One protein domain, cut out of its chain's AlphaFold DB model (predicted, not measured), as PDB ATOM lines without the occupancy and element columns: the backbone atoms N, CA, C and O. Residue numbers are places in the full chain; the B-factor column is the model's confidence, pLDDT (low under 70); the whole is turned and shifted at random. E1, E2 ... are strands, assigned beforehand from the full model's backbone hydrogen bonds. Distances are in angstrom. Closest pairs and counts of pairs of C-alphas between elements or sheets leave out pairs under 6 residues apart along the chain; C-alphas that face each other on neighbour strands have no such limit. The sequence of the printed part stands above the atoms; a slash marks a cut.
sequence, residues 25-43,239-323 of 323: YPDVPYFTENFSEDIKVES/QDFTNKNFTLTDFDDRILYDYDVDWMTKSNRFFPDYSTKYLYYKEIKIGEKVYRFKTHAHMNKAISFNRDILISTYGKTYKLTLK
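What this domain is: This is residues 25 to 43 and 239 to 323 of the 323 residues of the protein "Probable lipoprotein" of Tenacibaculum jejuense (UniProt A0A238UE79). Two small, strongly twisted antiparallel sheets stand partly face to face as a loose, open sandwich: E1, E7, E6 and E5 make one, E2, E3 and E4 the other. The sheets come near each other at edge strands E2 and E5, residues 25 to 38 run across the other side from near E4 to E1, and the long loop of residues 253 to 279 reaches away beyond one end of the strands. The printed part has 104 residues with seven named strands, E1 to E7 in order along the chain, and no named helix; the class is all strand, though under half of the residues, 43 of 104, are in named elements. The whole is compact, with a radius of gyration of the C-alphas of 14.4 A, and elongated, spanning 45 by 26 by 25 A.

How they stand to each other: E1, residues 39 to 43, is an edge strand of the larger sheet, antiparallel to E7, residues 317 to 322; N 40 and O 321 are 2.8 A apart, within hydrogen-bond range. E7 is antiparallel to E6, residues 308 to 312, with N 311 and O 318 at 2.8 A. E6 forms a hairpin with the other edge strand, E5, residues 300 to 305, with N 300 and O 312 at 2.8 A. In the smaller sheet, E2, residues 246 to 252, is antiparallel to E3, residues 280 to 286, with N 283 and O 249 at 2.8 A. E3 forms a hairpin with E4, residues 289 to 295, with N 284 and O 291 at 2.8 A. E2 E3 E4 and E5 E6 E7 are meanders, each strand the antiparallel neighbour of the one before. Between the sheets, the closest C-alphas of E2 and E5, those of Leu 248 and Lys 301, are 6.2 A apart. E2 and E6 are only just apart, at 8.1 A, and E3 is apart from E7.

Where its parts are: E1 begins at C-alpha 39, (13.520, -24.414, -42.508), and measures 12.7 A. E2 measures 18.2 A, E3 19.3 A and E4 19.4 A. E5 measures 15.7 A, E6 12.9 A and E7 16.3 A. E7 ends at C-alpha 322, (17.635, -25.440, -40.118).

The domain as a whole: The two C-alphas farthest apart, those of Asp 240 and Met 264, are 46.2 A apart. Residues 44 to 238 are not printed, and C-alphas 43 and 239 are 22.2 A apart across the cut. E2 to E3 is a long link of 27 residues. The mean pLDDT of the printed part is 74.1; residues 253 to 277, 301 to 307 and 314 to 315 are under 70.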
ATOM      1  N   TYR A  25      -8.511 -24.610 -40.001       79.31
ATOM      2  CA  TYR A  25      -7.373 -23.711 -39.866       79.31
ATOM      3  C   TYR A  25      -6.873 -23.308 -41.263       79.31
ATOM      4  O   TYR A  25      -5.773 -23.704 -41.667       79.31
ATOM      5  N   PRO A  26      -7.659 -22.508 -42.014       76.94
ATOM      6  CA  PRO A  26      -7.315 -22.126 -43.382       76.94
ATOM      7  C   PRO A  26      -5.967 -21.395 -43.453       76.94
ATOM      8  O   PRO A  26      -5.208 -21.621 -44.396       76.94
ATOM      9  N   ASP A  27      -5.635 -20.632 -42.410       82.31
ATOM     10  CA  ASP A  27      -4.398 -19.854 -42.283       82.31
ATOM     11  C   ASP A  27      -3.148 -20.709 -42.022       82.31
ATOM     12  O   ASP A  27      -2.023 -20.235 -42.180       82.31
ATOM     13  N   VAL A  28      -3.307 -21.973 -41.610       86.19
ATOM     14  CA  VAL A  28      -2.166 -22.862 -41.370       86.19
ATOM     15  C   VAL A  28      -1.562 -23.271 -42.717       86.19
ATOM     16  O   VAL A  28      -2.278 -23.828 -43.560       86.19
ATOM     17  N   PRO A  29      -0.252 -23.037 -42.941       87.81
ATOM     18  CA  PRO A  29       0.375 -23.305 -44.223       87.81
ATOM     19  C   PRO A  29       0.426 -24.801 -44.514       87.81
ATOM     20  O   PRO A  29       0.442 -25.656 -43.623       87.81
ATOM     21  N   TYR A  30       0.473 -25.126 -45.798       84.81
ATOM     22  CA  TYR A  30       0.636 -26.500 -46.239       84.81
ATOM     23  C   TYR A  30       2.105 -26.928 -46.193       84.81
ATOM     24  O   TYR A  30       3.005 -26.149 -46.514       84.81
ATOM     25  N   PHE A  31       2.348 -28.186 -45.825       87.12
ATOM     26  CA  PHE A  31       3.698 -28.732 -45.784       87.12
ATOM     27  C   PHE A  31       4.258 -28.936 -47.193       87.12
ATOM     28  O   PHE A  31       3.921 -29.889 -47.898       87.12
ATOM     29  N   THR A  32       5.132 -28.020 -47.587       82.62
ATOM     30  CA  THR A  32       5.827 -27.981 -48.876       82.62
ATOM     31  C   THR A  32       7.287 -27.607 -48.669       82.62
ATOM     32  O   THR A  32       7.704 -27.305 -47.551       82.62
ATOM     33  N   GLU A  33       8.057 -27.561 -49.754       81.25
ATOM     34  CA  GLU A  33       9.465 -27.161 -49.706       81.25
ATOM     35  C   GLU A  33       9.694 -25.728 -49.192       81.25
ATOM     36  O   GLU A  33      10.751 -25.426 -48.643       81.25
ATOM     37  N   ASN A  34       8.660 -24.883 -49.273       79.31
ATOM     38  CA  ASN A  34       8.701 -23.463 -48.930       79.31
ATOM     39  C   ASN A  34       7.794 -23.098 -47.739       79.31
ATOM     40  O   ASN A  34       7.400 -21.944 -47.606       79.31
ATOM     41  N   PHE A  35       7.414 -24.057 -46.885       82.88
ATOM     42  CA  PHE A  35       6.435 -23.792 -45.814       82.88
ATOM     43  C   PHE A  35       6.948 -22.844 -44.710       82.88
ATOM     44  O   PHE A  35       6.153 -22.328 -43.926       82.88
ATOM     45  N   SER A  36       8.265 -22.642 -44.617       84.44
ATOM     46  CA  SER A  36       8.910 -21.767 -43.640       84.44
ATOM     47  C   SER A  36      10.183 -21.157 -44.224       84.44
ATOM     48  O   SER A  36      10.913 -21.806 -44.974       84.44
ATOM     49  N   GLU A  37      10.486 -19.917 -43.846       83.88
ATOM     50  CA  GLU A  37      11.745 -19.264 -44.212       83.88
ATOM     51  C   GLU A  37      12.938 -19.840 -43.437       83.88
ATOM     52  O   GLU A  37      14.020 -19.974 -44.009       83.88
ATOM     53  N   ASP A  38      12.714 -20.270 -42.193       85.38
ATOM     54  CA  ASP A  38      13.727 -20.777 -41.256       85.38
ATOM     55  C   ASP A  38      14.135 -22.240 -41.509       85.38
ATOM     56  O   ASP A  38      15.148 -22.718 -40.988       85.38
ATOM     57  N   ILE A  39      13.331 -22.980 -42.276       85.19
ATOM     58  CA  ILE A  39      13.520 -24.414 -42.508       85.19
ATOM     59  C   ILE A  39      13.656 -24.662 -44.003       85.19
ATOM     60  O   ILE A  39      12.787 -24.311 -44.794       85.19
ATOM     61  N   LYS A  40      14.744 -25.319 -44.401       86.19
ATOM     62  CA  LYS A  40      14.854 -25.932 -45.723       86.19
ATOM     63  C   LYS A  40      14.250 -27.332 -45.660       86.19
ATOM     64  O   LYS A  40      14.677 -28.139 -44.833       86.19
ATOM     65  N   VAL A  41      13.291 -27.624 -46.531       86.81
ATOM     66  CA  VAL A  41      12.738 -28.973 -46.688       86.81
ATOM     67  C   VAL A  41      13.188 -29.528 -48.023       86.81
ATOM     68  O   VAL A  41      12.938 -28.930 -49.062       86.81
ATOM     69  N   GLU A  42      13.832 -30.684 -47.989       84.06
ATOM     70  CA  GLU A  42      14.167 -31.448 -49.183       84.06
ATOM     71  C   GLU A  42      13.324 -32.715 -49.178       84.06
ATOM     72  O   GLU A  42      13.334 -33.487 -48.212       84.06
ATOM     73  N   SER A  43      12.551 -32.922 -50.240       76.62
ATOM     74  CA  SER A  43      11.842 -34.178 -50.426       76.62
ATOM     75  C   SER A  43      12.776 -35.220 -51.039       76.62
ATOM     76  O   SER A  43      13.580 -34.940 -51.926       76.62
ATOM     77  N   GLN A 239      15.023 -44.168 -31.123       75.56
ATOM     78  CA  GLN A 239      14.690 -43.037 -30.259       75.56
ATOM     79  C   GLN A 239      15.952 -42.349 -29.719       75.56
ATOM     80  O   GLN A 239      15.981 -41.125 -29.584       75.56
ATOM     81  N   ASP A 240      17.035 -43.100 -29.511       75.25
ATOM     82  CA  ASP A 240      18.327 -42.554 -29.069       75.25
ATOM     83  C   ASP A 240      18.991 -41.677 -30.140       75.25
ATOM     84  O   ASP A 240      19.847 -40.843 -29.843       75.25
ATOM     85  N   PHE A 241      18.560 -41.837 -31.392       74.62
ATOM     86  CA  PHE A 241      18.977 -41.029 -32.535       74.62
ATOM     87  C   PHE A 241      17.885 -40.060 -32.979       74.62
ATOM     88  O   PHE A 241      17.945 -39.504 -34.069       74.62
ATOM     89  N   THR A 242      16.869 -39.833 -32.156       71.00
ATOM     90  CA  THR A 242      15.938 -38.742 -32.401       71.00
ATOM     91  C   THR A 242      16.327 -37.510 -31.600       71.00
ATOM     92  O   THR A 242      16.540 -37.570 -30.393       71.00
ATOM     93  N   ASN A 243      16.404 -36.364 -32.276       72.31
ATOM     94  CA  ASN A 243      16.752 -35.084 -31.681       72.31
ATOM     95  C   ASN A 243      15.712 -34.785 -30.600       72.31
ATOM     96  O   ASN A 243      14.511 -34.750 -30.887       72.31
ATOM     97  N   LYS A 244      16.184 -34.634 -29.356       73.31
ATOM     98  CA  LYS A 244      15.345 -34.354 -28.181       73.31
ATOM     99  C   LYS A 244      14.741 -32.954 -28.232       73.31
ATOM    100  O   LYS A 244      13.658 -32.742 -27.707       73.31
ATOM    101  N   ASN A 245      15.407 -32.035 -28.925       75.50
ATOM    102  CA  ASN A 245      14.915 -30.684 -29.169       75.50
ATOM    103  C   ASN A 245      13.944 -30.636 -30.355       75.50
ATOM    104  O   ASN A 245      13.493 -29.550 -30.702       75.50
ATOM    105  N   PHE A 246      13.641 -31.778 -30.988       79.88
ATOM    106  CA  PHE A 246      12.630 -31.876 -32.030       79.88
ATOM    107  C   PHE A 246      11.439 -32.717 -31.587       79.88
ATOM    108  O   PHE A 246      11.590 -33.887 -31.214       79.88
ATOM    109  N   THR A 247      10.239 -32.180 -31.753       84.62
ATOM    110  CA  THR A 247       8.998 -32.951 -31.646       84.62
ATOM    111  C   THR A 247       8.163 -32.754 -32.899       84.62
ATOM    112  O   THR A 247       8.123 -31.659 -33.449       84.62
ATOM    113  N   LEU A 248       7.510 -33.830 -33.336       86.19
ATOM    114  CA  LEU A 248       6.457 -33.808 -34.343       86.19
ATOM    115  C   LEU A 248       5.214 -34.383 -33.673       86.19
ATOM    116  O   LEU A 248       5.207 -35.564 -33.325       86.19
ATOM    117  N   THR A 249       4.207 -33.550 -33.463       86.69
ATOM    118  CA  THR A 249       2.982 -33.917 -32.747       86.69
ATOM    119  C   THR A 249       1.761 -33.472 -33.526       86.69
ATOM    120  O   THR A 249       1.814 -32.503 -34.282       86.69
ATOM    121  N   ASP A 250       0.650 -34.174 -33.346       85.31
ATOM    122  CA  ASP A 250      -0.654 -33.648 -33.733       85.31
ATOM    123  C   ASP A 250      -1.023 -32.519 -32.764       85.31
ATOM    124  O   ASP A 250      -0.939 -32.705 -31.550       85.31
ATOM    125  N   PHE A 251      -1.374 -31.338 -33.282       83.50
ATOM    126  CA  PHE A 251      -1.893 -30.240 -32.445       83.50
ATOM    127  C   PHE A 251      -3.420 -30.111 -32.519       83.50
ATOM    128  O   PHE A 251      -4.021 -29.392 -31.724       83.50
ATOM    129  N   ASP A 252      -4.043 -30.836 -33.448       74.50
ATOM    130  CA  ASP A 252      -5.463 -31.171 -33.434       74.50
ATOM    131  C   ASP A 252      -5.570 -32.641 -33.860       74.50
ATOM    132  O   ASP A 252      -5.244 -32.996 -34.993       74.50
ATOM    133  N   ASP A 253      -5.959 -33.501 -32.921       58.25
ATOM    134  CA  ASP A 253      -6.086 -34.955 -33.085       58.25
ATOM    135  C   ASP A 253      -7.350 -35.358 -33.861       58.25
ATOM    136  O   ASP A 253      -7.543 -36.522 -34.227       58.25
ATOM    137  N   ARG A 254      -8.214 -34.386 -34.164       58.28
ATOM    138  CA  ARG A 254      -9.414 -34.593 -34.964       58.28
ATOM    139  C   ARG A 254      -9.061 -34.748 -36.443       58.28
ATOM    140  O   ARG A 254      -8.890 -33.767 -37.165       58.28
ATOM    141  N   ILE A 255      -9.058 -35.997 -36.917       54.66
ATOM    142  CA  ILE A 255      -9.200 -36.324 -38.344       54.66
ATOM    143  C   ILE A 255     -10.595 -35.859 -38.765       54.66
ATOM    144  O   ILE A 255     -11.583 -36.542 -38.514       54.66
ATOM    145  N   LEU A 256     -10.699 -34.665 -39.341       51.75
ATOM    146  CA  LEU A 256     -12.012 -34.062 -39.570       51.75
ATOM    147  C   LEU A 256     -12.661 -34.423 -40.910       51.75
ATOM    148  O   LEU A 256     -13.811 -34.052 -41.101       51.75
ATOM    149  N   TYR A 257     -12.000 -35.157 -41.819       54.81
ATOM    150  CA  TYR A 257     -12.524 -35.272 -43.182       54.81
ATOM    151  C   TYR A 257     -12.411 -36.650 -43.834       54.81
ATOM    152  O   TYR A 257     -11.328 -37.197 -43.998       54.81
ATOM    153  N   ASP A 258     -13.577 -37.163 -44.229       48.22
ATOM    154  CA  ASP A 258     -13.821 -38.171 -45.260       48.22
ATOM    155  C   ASP A 258     -14.404 -37.393 -46.456       48.22
ATOM    156  O   ASP A 258     -15.616 -37.230 -46.578       48.22
ATOM    157  N   TYR A 259     -13.559 -36.746 -47.267       56.25
ATOM    158  CA  TYR A 259     -14.049 -36.094 -48.489       56.25
ATOM    159  C   TYR A 259     -14.423 -37.155 -49.528       56.25
ATOM    160  O   TYR A 259     -13.680 -38.115 -49.721       56.25
ATOM    161  N   ASP A 260     -15.505 -36.961 -50.283       50.47
ATOM    162  CA  ASP A 260     -15.659 -37.696 -51.537       50.47
ATOM    163  C   ASP A 260     -14.543 -37.261 -52.488       50.47
ATOM    164  O   ASP A 260     -14.493 -36.113 -52.935       50.47
ATOM    165  N   VAL A 261     -13.615 -38.184 -52.750       56.09
ATOM    166  CA  VAL A 261     -12.657 -38.052 -53.845       56.09
ATOM    167  C   VAL A 261     -13.501 -37.944 -55.102       56.09
ATOM    168  O   VAL A 261     -14.330 -38.823 -55.350       56.09
ATOM    169  N   ASP A 262     -13.321 -36.881 -55.883       54.16
ATOM    170  CA  ASP A 262     -13.975 -36.816 -57.182       54.16
ATOM    171  C   ASP A 262     -13.504 -38.026 -57.993       54.16
ATOM    172  O   ASP A 262     -12.329 -38.158 -58.333       54.16
ATOM    173  N   TRP A 263     -14.418 -38.956 -58.245       51.84
ATOM    174  CA  TRP A 263     -14.133 -40.230 -58.888       51.84
ATOM    175  C   TRP A 263     -13.668 -40.050 -60.338       51.84
ATOM    176  O   TRP A 263     -12.992 -40.937 -60.860       51.84
ATOM    177  N   MET A 264     -13.965 -38.903 -60.966       51.88
ATOM    178  CA  MET A 264     -13.507 -38.581 -62.319       51.88
ATOM    179  C   MET A 264     -12.075 -38.040 -62.353       51.88
ATOM    180  O   MET A 264     -11.332 -38.366 -63.275       51.88
ATOM    181  N   THR A 265     -11.653 -37.264 -61.351       54.28
ATOM    182  CA  THR A 265     -10.299 -36.671 -61.305       54.28
ATOM    183  C   THR A 265      -9.357 -37.363 -60.317       54.28
ATOM    184  O   THR A 265      -8.167 -37.060 -60.284       54.28
ATOM    185  N   LYS A 266      -9.874 -38.293 -59.501       52.47
ATOM    186  CA  LYS A 266      -9.205 -38.912 -58.341       52.47
ATOM    187  C   LYS A 266      -8.514 -37.893 -57.427       52.47
ATOM    188  O   LYS A 266      -7.522 -38.223 -56.779       52.47
ATOM    189  N   SER A 267      -9.023 -36.664 -57.384       53.88
ATOM    190  CA  SER A 267      -8.341 -35.539 -56.754       53.88
ATOM    191  C   SER A 267      -9.171 -34.929 -55.635       53.88
ATOM    192  O   SER A 267     -10.403 -35.007 -55.611       53.88
ATOM    193  N   ASN A 268      -8.474 -34.345 -54.668       58.06
ATOM    194  CA  ASN A 268      -9.077 -33.570 -53.603       58.06
ATOM    195  C   ASN A 268      -9.196 -32.107 -54.079       58.06
ATOM    196  O   ASN A 268      -8.280 -31.583 -54.702       58.06
ATOM    197  N   ARG A 269     -10.287 -31.399 -53.757       58.66
ATOM    198  CA  ARG A 269     -10.435 -29.968 -54.108       58.66
ATOM    199  C   ARG A 269      -9.320 -29.085 -53.517       58.66
ATOM    200  O   ARG A 269      -9.013 -28.043 -54.084       58.66
ATOM    201  N   PHE A 270      -8.732 -29.494 -52.394       55.75
ATOM    202  CA  PHE A 270      -7.569 -28.842 -51.786       55.75
ATOM    203  C   PHE A 270      -6.236 -29.329 -52.375       55.75
ATOM    204  O   PHE A 270      -5.240 -28.620 -52.273       55.75
ATOM    205  N   PHE A 271      -6.222 -30.514 -53.001       60.97
ATOM    206  CA  PHE A 271      -5.041 -31.134 -53.604       60.97
ATOM    207  C   PHE A 271      -5.391 -31.783 -54.945       60.97
ATOM    208  O   PHE A 271      -5.708 -32.983 -54.994       60.97
ATOM    209  N   PRO A 272      -5.292 -31.012 -56.041       52.66
ATOM    210  CA  PRO A 272      -5.124 -31.602 -57.358       52.66
ATOM    211  C   PRO A 272      -3.956 -32.596 -57.250       52.66
ATOM    212  O   PRO A 272      -2.974 -32.309 -56.569       52.66
ATOM    213  N   ASP A 273      -4.091 -33.786 -57.825       55.62
ATOM    214  CA  ASP A 273      -3.067 -34.849 -57.858       55.62
ATOM    215  C   ASP A 273      -2.983 -35.812 -56.655       55.62
ATOM    216  O   ASP A 273      -2.309 -36.838 -56.762       55.62
ATOM    217  N   TYR A 274      -3.697 -35.579 -55.542       57.91
ATOM    218  CA  TYR A 274      -3.686 -36.508 -54.397       57.91
ATOM    219  C   TYR A 274      -5.059 -37.128 -54.111       57.91
ATOM    220  O   TYR A 274      -6.033 -36.444 -53.801       57.91
ATOM    221  N   SER A 275      -5.105 -38.462 -54.122       60.28
ATOM    222  CA  SER A 275      -6.293 -39.288 -53.860       60.28
ATOM    223  C   SER A 275      -6.474 -39.591 -52.366       60.28
ATOM    224  O   SER A 275      -6.709 -40.731 -51.968       60.28
ATOM    225  N   THR A 276      -6.341 -38.572 -51.511       64.19
ATOM    226  CA  THR A 276      -6.588 -38.703 -50.065       64.19
ATOM    227  C   THR A 276      -7.848 -37.963 -49.640       64.19
ATOM    228  O   THR A 276      -8.146 -36.849 -50.084       64.19
ATOM    229  N   LYS A 277      -8.570 -38.600 -48.723       64.81
ATOM    230  CA  LYS A 277      -9.740 -38.028 -48.069       64.81
ATOM    231  C   LYS A 277      -9.388 -37.235 -46.812       64.81
ATOM    232  O   LYS A 277     -10.212 -36.448 -46.371       64.81
ATOM    233  N   TYR A 278      -8.171 -37.401 -46.286       71.56
ATOM    234  CA  TYR A 278      -7.759 -36.929 -44.965       71.56
ATOM    235  C   TYR A 278      -6.842 -35.702 -45.021       71.56
ATOM    236  O   TYR A 278      -5.960 -35.609 -45.878       71.56
ATOM    237  N   LEU A 279      -7.007 -34.805 -44.044       76.81
ATOM    238  CA  LEU A 279      -6.128 -33.667 -43.773       76.81
ATOM    239  C   LEU A 279      -5.620 -33.768 -42.328       76.81
ATOM    240  O   LEU A 279      -6.420 -33.854 -41.398       76.81
ATOM    241  N   TYR A 280      -4.301 -33.768 -42.153       81.38
ATOM    242  CA  TYR A 280      -3.630 -33.899 -40.859       81.38
ATOM    243  C   TYR A 280      -3.016 -32.562 -40.442       81.38
ATOM    244  O   TYR A 280      -2.341 -31.923 -41.253       81.38
ATOM    245  N   TYR A 281      -3.197 -32.170 -39.181       86.12
ATOM    246  CA  TYR A 281      -2.648 -30.939 -38.609       86.12
ATOM    247  C   TYR A 281      -1.500 -31.268 -37.659       86.12
ATOM    248  O   TYR A 281      -1.692 -31.870 -36.601       86.12
ATOM    249  N   LYS A 282      -0.288 -30.877 -38.046       88.62
ATOM    250  CA  LYS A 282       0.948 -31.245 -37.355       88.62
ATOM    251  C   LYS A 282       1.686 -30.005 -36.861       88.62
ATOM    252  O   LYS A 282       1.656 -28.940 -37.476       88.62
ATOM    253  N   GLU A 283       2.357 -30.160 -35.731       90.19
ATOM    254  CA  GLU A 283       3.221 -29.158 -35.124       90.19
ATOM    255  C   GLU A 283       4.636 -29.725 -35.031       90.19
ATOM    256  O   GLU A 283       4.853 -30.821 -34.510       90.19
ATOM    257  N   ILE A 284       5.595 -28.971 -35.564       88.75
ATOM    258  CA  ILE A 284       7.021 -29.213 -35.399       88.75
ATOM    259  C   ILE A 284       7.567 -28.206 -34.399       88.75
ATOM    260  O   ILE A 284       7.521 -27.000 -34.637       88.75
ATOM    261  N   LYS A 285       8.160 -28.702 -33.317       87.25
ATOM    262  CA  LYS A 285       8.990 -27.894 -32.422       87.25
ATOM    263  C   LYS A 285      10.452 -28.171 -32.728       87.25
ATOM    264  O   LYS A 285      10.823 -29.338 -32.802       87.25
ATOM    265  N   ILE A 286      11.271 -27.134 -32.892       83.12
ATOM    266  CA  ILE A 286      12.733 -27.241 -33.001       83.12
ATOM    267  C   ILE A 286      13.368 -26.245 -32.030       83.12
ATOM    268  O   ILE A 286      13.352 -25.036 -32.263       83.12
ATOM    269  N   GLY A 287      13.922 -26.750 -30.927       80.88
ATOM    270  CA  GLY A 287      14.375 -25.908 -29.819       80.88
ATOM    271  C   GLY A 287      13.195 -25.148 -29.214       80.88
ATOM    272  O   GLY A 287      12.247 -25.760 -28.724       80.88
ATOM    273  N   GLU A 288      13.246 -23.820 -29.269       83.62
ATOM    274  CA  GLU A 288      12.168 -22.938 -28.796       83.62
ATOM    275  C   GLU A 288      11.175 -22.544 -29.900       83.62
ATOM    276  O   GLU A 288      10.082 -22.071 -29.598       83.62
ATOM    277  N   LYS A 289      11.514 -22.768 -31.177       86.69
ATOM    278  CA  LYS A 289      10.651 -22.411 -32.309       86.69
ATOM    279  C   LYS A 289       9.576 -23.472 -32.540       86.69
ATOM    280  O   LYS A 289       9.846 -24.670 -32.436       86.69
ATOM    281  N   VAL A 290       8.375 -23.025 -32.900       89.12
ATOM    282  CA  VAL A 290       7.206 -23.870 -33.177       89.12
ATOM    283  C   VAL A 290       6.647 -23.521 -34.553       89.12
ATOM    284  O   VAL A 290       6.398 -22.353 -34.841       89.12
ATOM    285  N   TYR A 291       6.420 -24.535 -35.384       89.50
ATOM    286  CA  TYR A 291       5.869 -24.401 -36.729       89.50
ATOM    287  C   TYR A 291       4.665 -25.319 -36.882       89.50
ATOM    288  O   TYR A 291       4.768 -26.530 -36.686       89.50
ATOM    289  N   ARG A 292       3.525 -24.751 -37.265       91.12
ATOM    290  CA  ARG A 292       2.294 -25.500 -37.532       91.12
ATOM    291  C   ARG A 292       2.064 -25.590 -39.025       91.12
ATOM    292  O   ARG A 292       2.252 -24.607 -39.735       91.12
ATOM    293  N   PHE A 293       1.638 -26.755 -39.483       88.25
ATOM    294  CA  PHE A 293       1.305 -26.982 -40.880       88.25
ATOM    295  C   PHE A 293       0.223 -28.048 -41.017       88.25
ATOM    296  O   PHE A 293      -0.024 -28.850 -40.112       88.25
ATOM    297  N   LYS A 294      -0.405 -28.071 -42.189       86.00
ATOM    298  CA  LYS A 294      -1.332 -29.122 -42.601       86.00
ATOM    299  C   LYS A 294      -0.717 -29.985 -43.698       86.00
ATOM    300  O   LYS A 294       0.105 -29.510 -44.482       86.00
ATOM    301  N   THR A 295      -1.081 -31.262 -43.744       83.56
ATOM    302  CA  THR A 295      -0.573 -32.217 -44.736       83.56
ATOM    303  C   THR A 295      -1.616 -33.263 -45.124       83.56
ATOM    304  O   THR A 295      -2.500 -33.603 -44.343       83.56
ATOM    305  N   HIS A 296      -1.508 -33.786 -46.342       77.69
ATOM    306  CA  HIS A 296      -2.395 -34.799 -46.914       77.69
ATOM    307  C   HIS A 296      -2.029 -36.238 -46.485       77.69
ATOM    308  O   HIS A 296      -2.778 -37.183 -46.741       77.69
ATOM    309  N   ALA A 297      -0.863 -36.413 -45.851       78.00
ATOM    310  CA  ALA A 297      -0.311 -37.707 -45.474       78.00
ATOM    311  C   ALA A 297       0.079 -37.734 -43.996       78.00
ATOM    312  O   ALA A 297       0.683 -36.791 -43.485       78.00
ATOM    313  N   HIS A 298      -0.198 -38.849 -43.318       77.62
ATOM    314  CA  HIS A 298       0.273 -39.034 -41.952       77.62
ATOM    315  C   HIS A 298       1.808 -39.002 -41.918       77.62
ATOM    316  O   HIS A 298       2.474 -39.761 -42.627       77.62
ATOM    317  N   MET A 299       2.358 -38.125 -41.082       81.50
ATOM    318  CA  MET A 299       3.794 -37.955 -40.893       81.50
ATOM    319  C   MET A 299       4.228 -38.573 -39.574       81.50
ATOM    320  O   MET A 299       3.670 -38.269 -38.520       81.50
ATOM    321  N   ASN A 300       5.255 -39.410 -39.648       73.75
ATOM    322  CA  ASN A 300       5.924 -40.004 -38.509       73.75
ATOM    323  C   ASN A 300       7.312 -39.394 -38.360       73.75
ATOM    324  O   ASN A 300       8.007 -39.129 -39.346       73.75
ATOM    325  N   LYS A 301       7.737 -39.217 -37.109       66.62
ATOM    326  CA  LYS A 301       9.118 -38.856 -36.817       66.62
ATOM    327  C   LYS A 301      10.014 -39.981 -37.325       66.62
ATOM    328  O   LYS A 301       9.925 -41.108 -36.838       66.62
ATOM    329  N   ALA A 302      10.857 -39.667 -38.297       64.38
ATOM    330  CA  ALA A 302      11.976 -40.510 -38.652       64.38
ATOM    331  C   ALA A 302      13.231 -39.964 -37.961       64.38
ATOM    332  O   ALA A 302      13.217 -38.955 -37.253       64.38
ATOM    333  N   ILE A 303      14.294 -40.742 -38.034       69.31
ATOM    334  CA  ILE A 303      15.527 -40.543 -37.274       69.31
ATOM    335  C   ILE A 303      16.109 -39.146 -37.550       69.31
ATOM    336  O   ILE A 303      15.940 -38.608 -38.640       69.31
ATOM    337  N   SER A 304      16.811 -38.541 -36.590       68.69
ATOM    338  CA  SER A 304      17.528 -37.285 -36.840       68.69
ATOM    339  C   SER A 304      19.031 -37.486 -36.728       68.69
ATOM    340  O   SER A 304      19.517 -38.099 -35.777       68.69
ATOM    341  N   PHE A 305      19.790 -36.867 -37.614       67.25
ATOM    342  CA  PHE A 305      21.241 -36.862 -37.527       67.25
ATOM    343  C   PHE A 305      21.709 -35.412 -37.451       67.25
ATOM    344  O   PHE A 305      21.724 -34.687 -38.440       67.25
ATOM    345  N   ASN A 306      22.095 -34.973 -36.252       66.06
ATOM    346  CA  ASN A 306      22.533 -33.601 -35.985       66.06
ATOM    347  C   ASN A 306      21.469 -32.541 -36.344       66.06
ATOM    348  O   ASN A 306      20.462 -32.424 -35.646       66.06
ATOM    349  N   ARG A 307      21.725 -31.746 -37.395       64.38
ATOM    350  CA  ARG A 307      20.847 -30.679 -37.905       64.38
ATOM    351  C   ARG A 307      19.780 -31.199 -38.866       64.38
ATOM    352  O   ARG A 307      18.798 -30.500 -39.086       64.38
ATOM    353  N   ASP A 308      19.975 -32.405 -39.391       75.12
ATOM    354  CA  ASP A 308      19.081 -33.018 -40.358       75.12
ATOM    355  C   ASP A 308      18.015 -33.821 -39.614       75.12
ATOM    356  O   ASP A 308      18.320 -34.731 -38.834       75.12
ATOM    357  N   ILE A 309      16.752 -33.485 -39.849       78.94
ATOM    358  CA  ILE A 309      15.615 -34.164 -39.232       78.94
ATOM    359  C   ILE A 309      14.826 -34.843 -40.333       78.94
ATOM    360  O   ILE A 309      14.299 -34.175 -41.222       78.94
ATOM    361  N   LEU A 310      14.745 -36.170 -40.280       79.50
ATOM    362  CA  LEU A 310      13.961 -36.928 -41.238       79.50
ATOM    363  C   LEU A 310      12.522 -37.048 -40.735       79.50
ATOM    364  O   LEU A 310      12.264 -37.420 -39.589       79.50
ATOM    365  N   ILE A 311      11.564 -36.758 -41.602       82.12
ATOM    366  CA  ILE A 311      10.141 -37.001 -41.377       82.12
ATOM    367  C   ILE A 311       9.671 -37.943 -42.469       82.12
ATOM    368  O   ILE A 311       9.750 -37.602 -43.645       82.12
ATOM    369  N   SER A 312       9.163 -39.112 -42.097       76.12
ATOM    370  CA  SER A 312       8.670 -40.083 -43.073       76.12
ATOM    371  C   SER A 312       7.149 -40.052 -43.151       76.12
ATOM    372  O   SER A 312       6.453 -40.030 -42.136       76.12
ATOM    373  N   THR A 313       6.633 -40.097 -44.372       76.25
ATOM    374  CA  THR A 313       5.243 -40.436 -44.690       76.25
ATOM    375  C   THR A 313       5.189 -41.837 -45.303       76.25
ATOM    376  O   THR A 313       6.196 -42.549 -45.375       76.25
ATOM    377  N   TYR A 314       4.012 -42.264 -45.763       66.88
ATOM    378  CA  TYR A 314       3.895 -43.464 -46.586       66.88
ATOM    379  C   TYR A 314       4.574 -43.235 -47.951       66.88
ATOM    380  O   TYR A 314       4.001 -42.615 -48.842       66.88
ATOM    381  N   GLY A 315       5.816 -43.705 -48.097       64.19
ATOM    382  CA  GLY A 315       6.553 -43.714 -49.368       64.19
ATOM    383  C   GLY A 315       7.440 -42.495 -49.665       64.19
ATOM    384  O   GLY A 315       8.140 -42.517 -50.672       64.19
ATOM    385  N   LYS A 316       7.473 -41.464 -48.807       74.19
ATOM    386  CA  LYS A 316       8.411 -40.328 -48.923       74.19
ATOM    387  C   LYS A 316       9.087 -40.039 -47.584       74.19
ATOM    388  O   LYS A 316       8.479 -40.221 -46.530       74.19
ATOM    389  N   THR A 317      10.315 -39.532 -47.628       78.94
ATOM    390  CA  THR A 317      10.965 -38.912 -46.467       78.94
ATOM    391  C   THR A 317      11.353 -37.485 -46.802       78.94
ATOM    392  O   THR A 317      11.951 -37.200 -47.838       78.94
ATOM    393  N   TYR A 318      11.018 -36.584 -45.894       82.12
ATOM    394  CA  TYR A 318      11.391 -35.186 -45.942       82.12
ATOM    395  C   TYR A 318      12.575 -34.964 -45.018       82.12
ATOM    396  O   TYR A 318      12.527 -35.327 -43.843       82.12
ATOM    397  N   LYS A 319      13.627 -34.357 -45.549       84.31
ATOM    398  CA  LYS A 319      14.774 -33.898 -44.785       84.31
ATOM    399  C   LYS A 319      14.569 -32.428 -44.444       84.31
ATOM    400  O   LYS A 319      14.527 -31.581 -45.332       84.31
ATOM    401  N   LEU A 320      14.455 -32.127 -43.157       84.44
ATOM    402  CA  LEU A 320      14.433 -30.761 -42.654       84.44
ATOM    403  C   LEU A 320      15.834 -30.348 -42.228       84.44
ATOM    404  O   LEU A 320      16.465 -31.046 -41.437       84.44
ATOM    405  N   THR A 321      16.278 -29.195 -42.717       82.12
ATOM    406  CA  THR A 321      17.537 -28.560 -42.324       82.12
ATOM    407  C   THR A 321      17.228 -27.156 -41.817       82.12
ATOM    408  O   THR A 321      16.576 -26.379 -42.514       82.12
ATOM    409  N   LEU A 322      17.682 -26.821 -40.609       78.25
ATOM    410  CA  LEU A 322      17.635 -25.440 -40.118       78.25
ATOM    411  C   LEU A 322      18.591 -24.569 -40.944       78.25
ATOM    412  O   LEU A 322      19.746 -24.968 -41.124       78.25
ATOM    413  N   LYS A 323      18.106 -23.426 -41.437       75.88
ATOM    414  CA  LYS A 323      18.937 -22.454 -42.159       75.88
ATOM    415  C   LYS A 323      19.827 -21.642 -41.227       75.88
ATOM    416  O   LYS A 323      19.425 -21.413 -40.063       75.88
TER     417      LYS A 323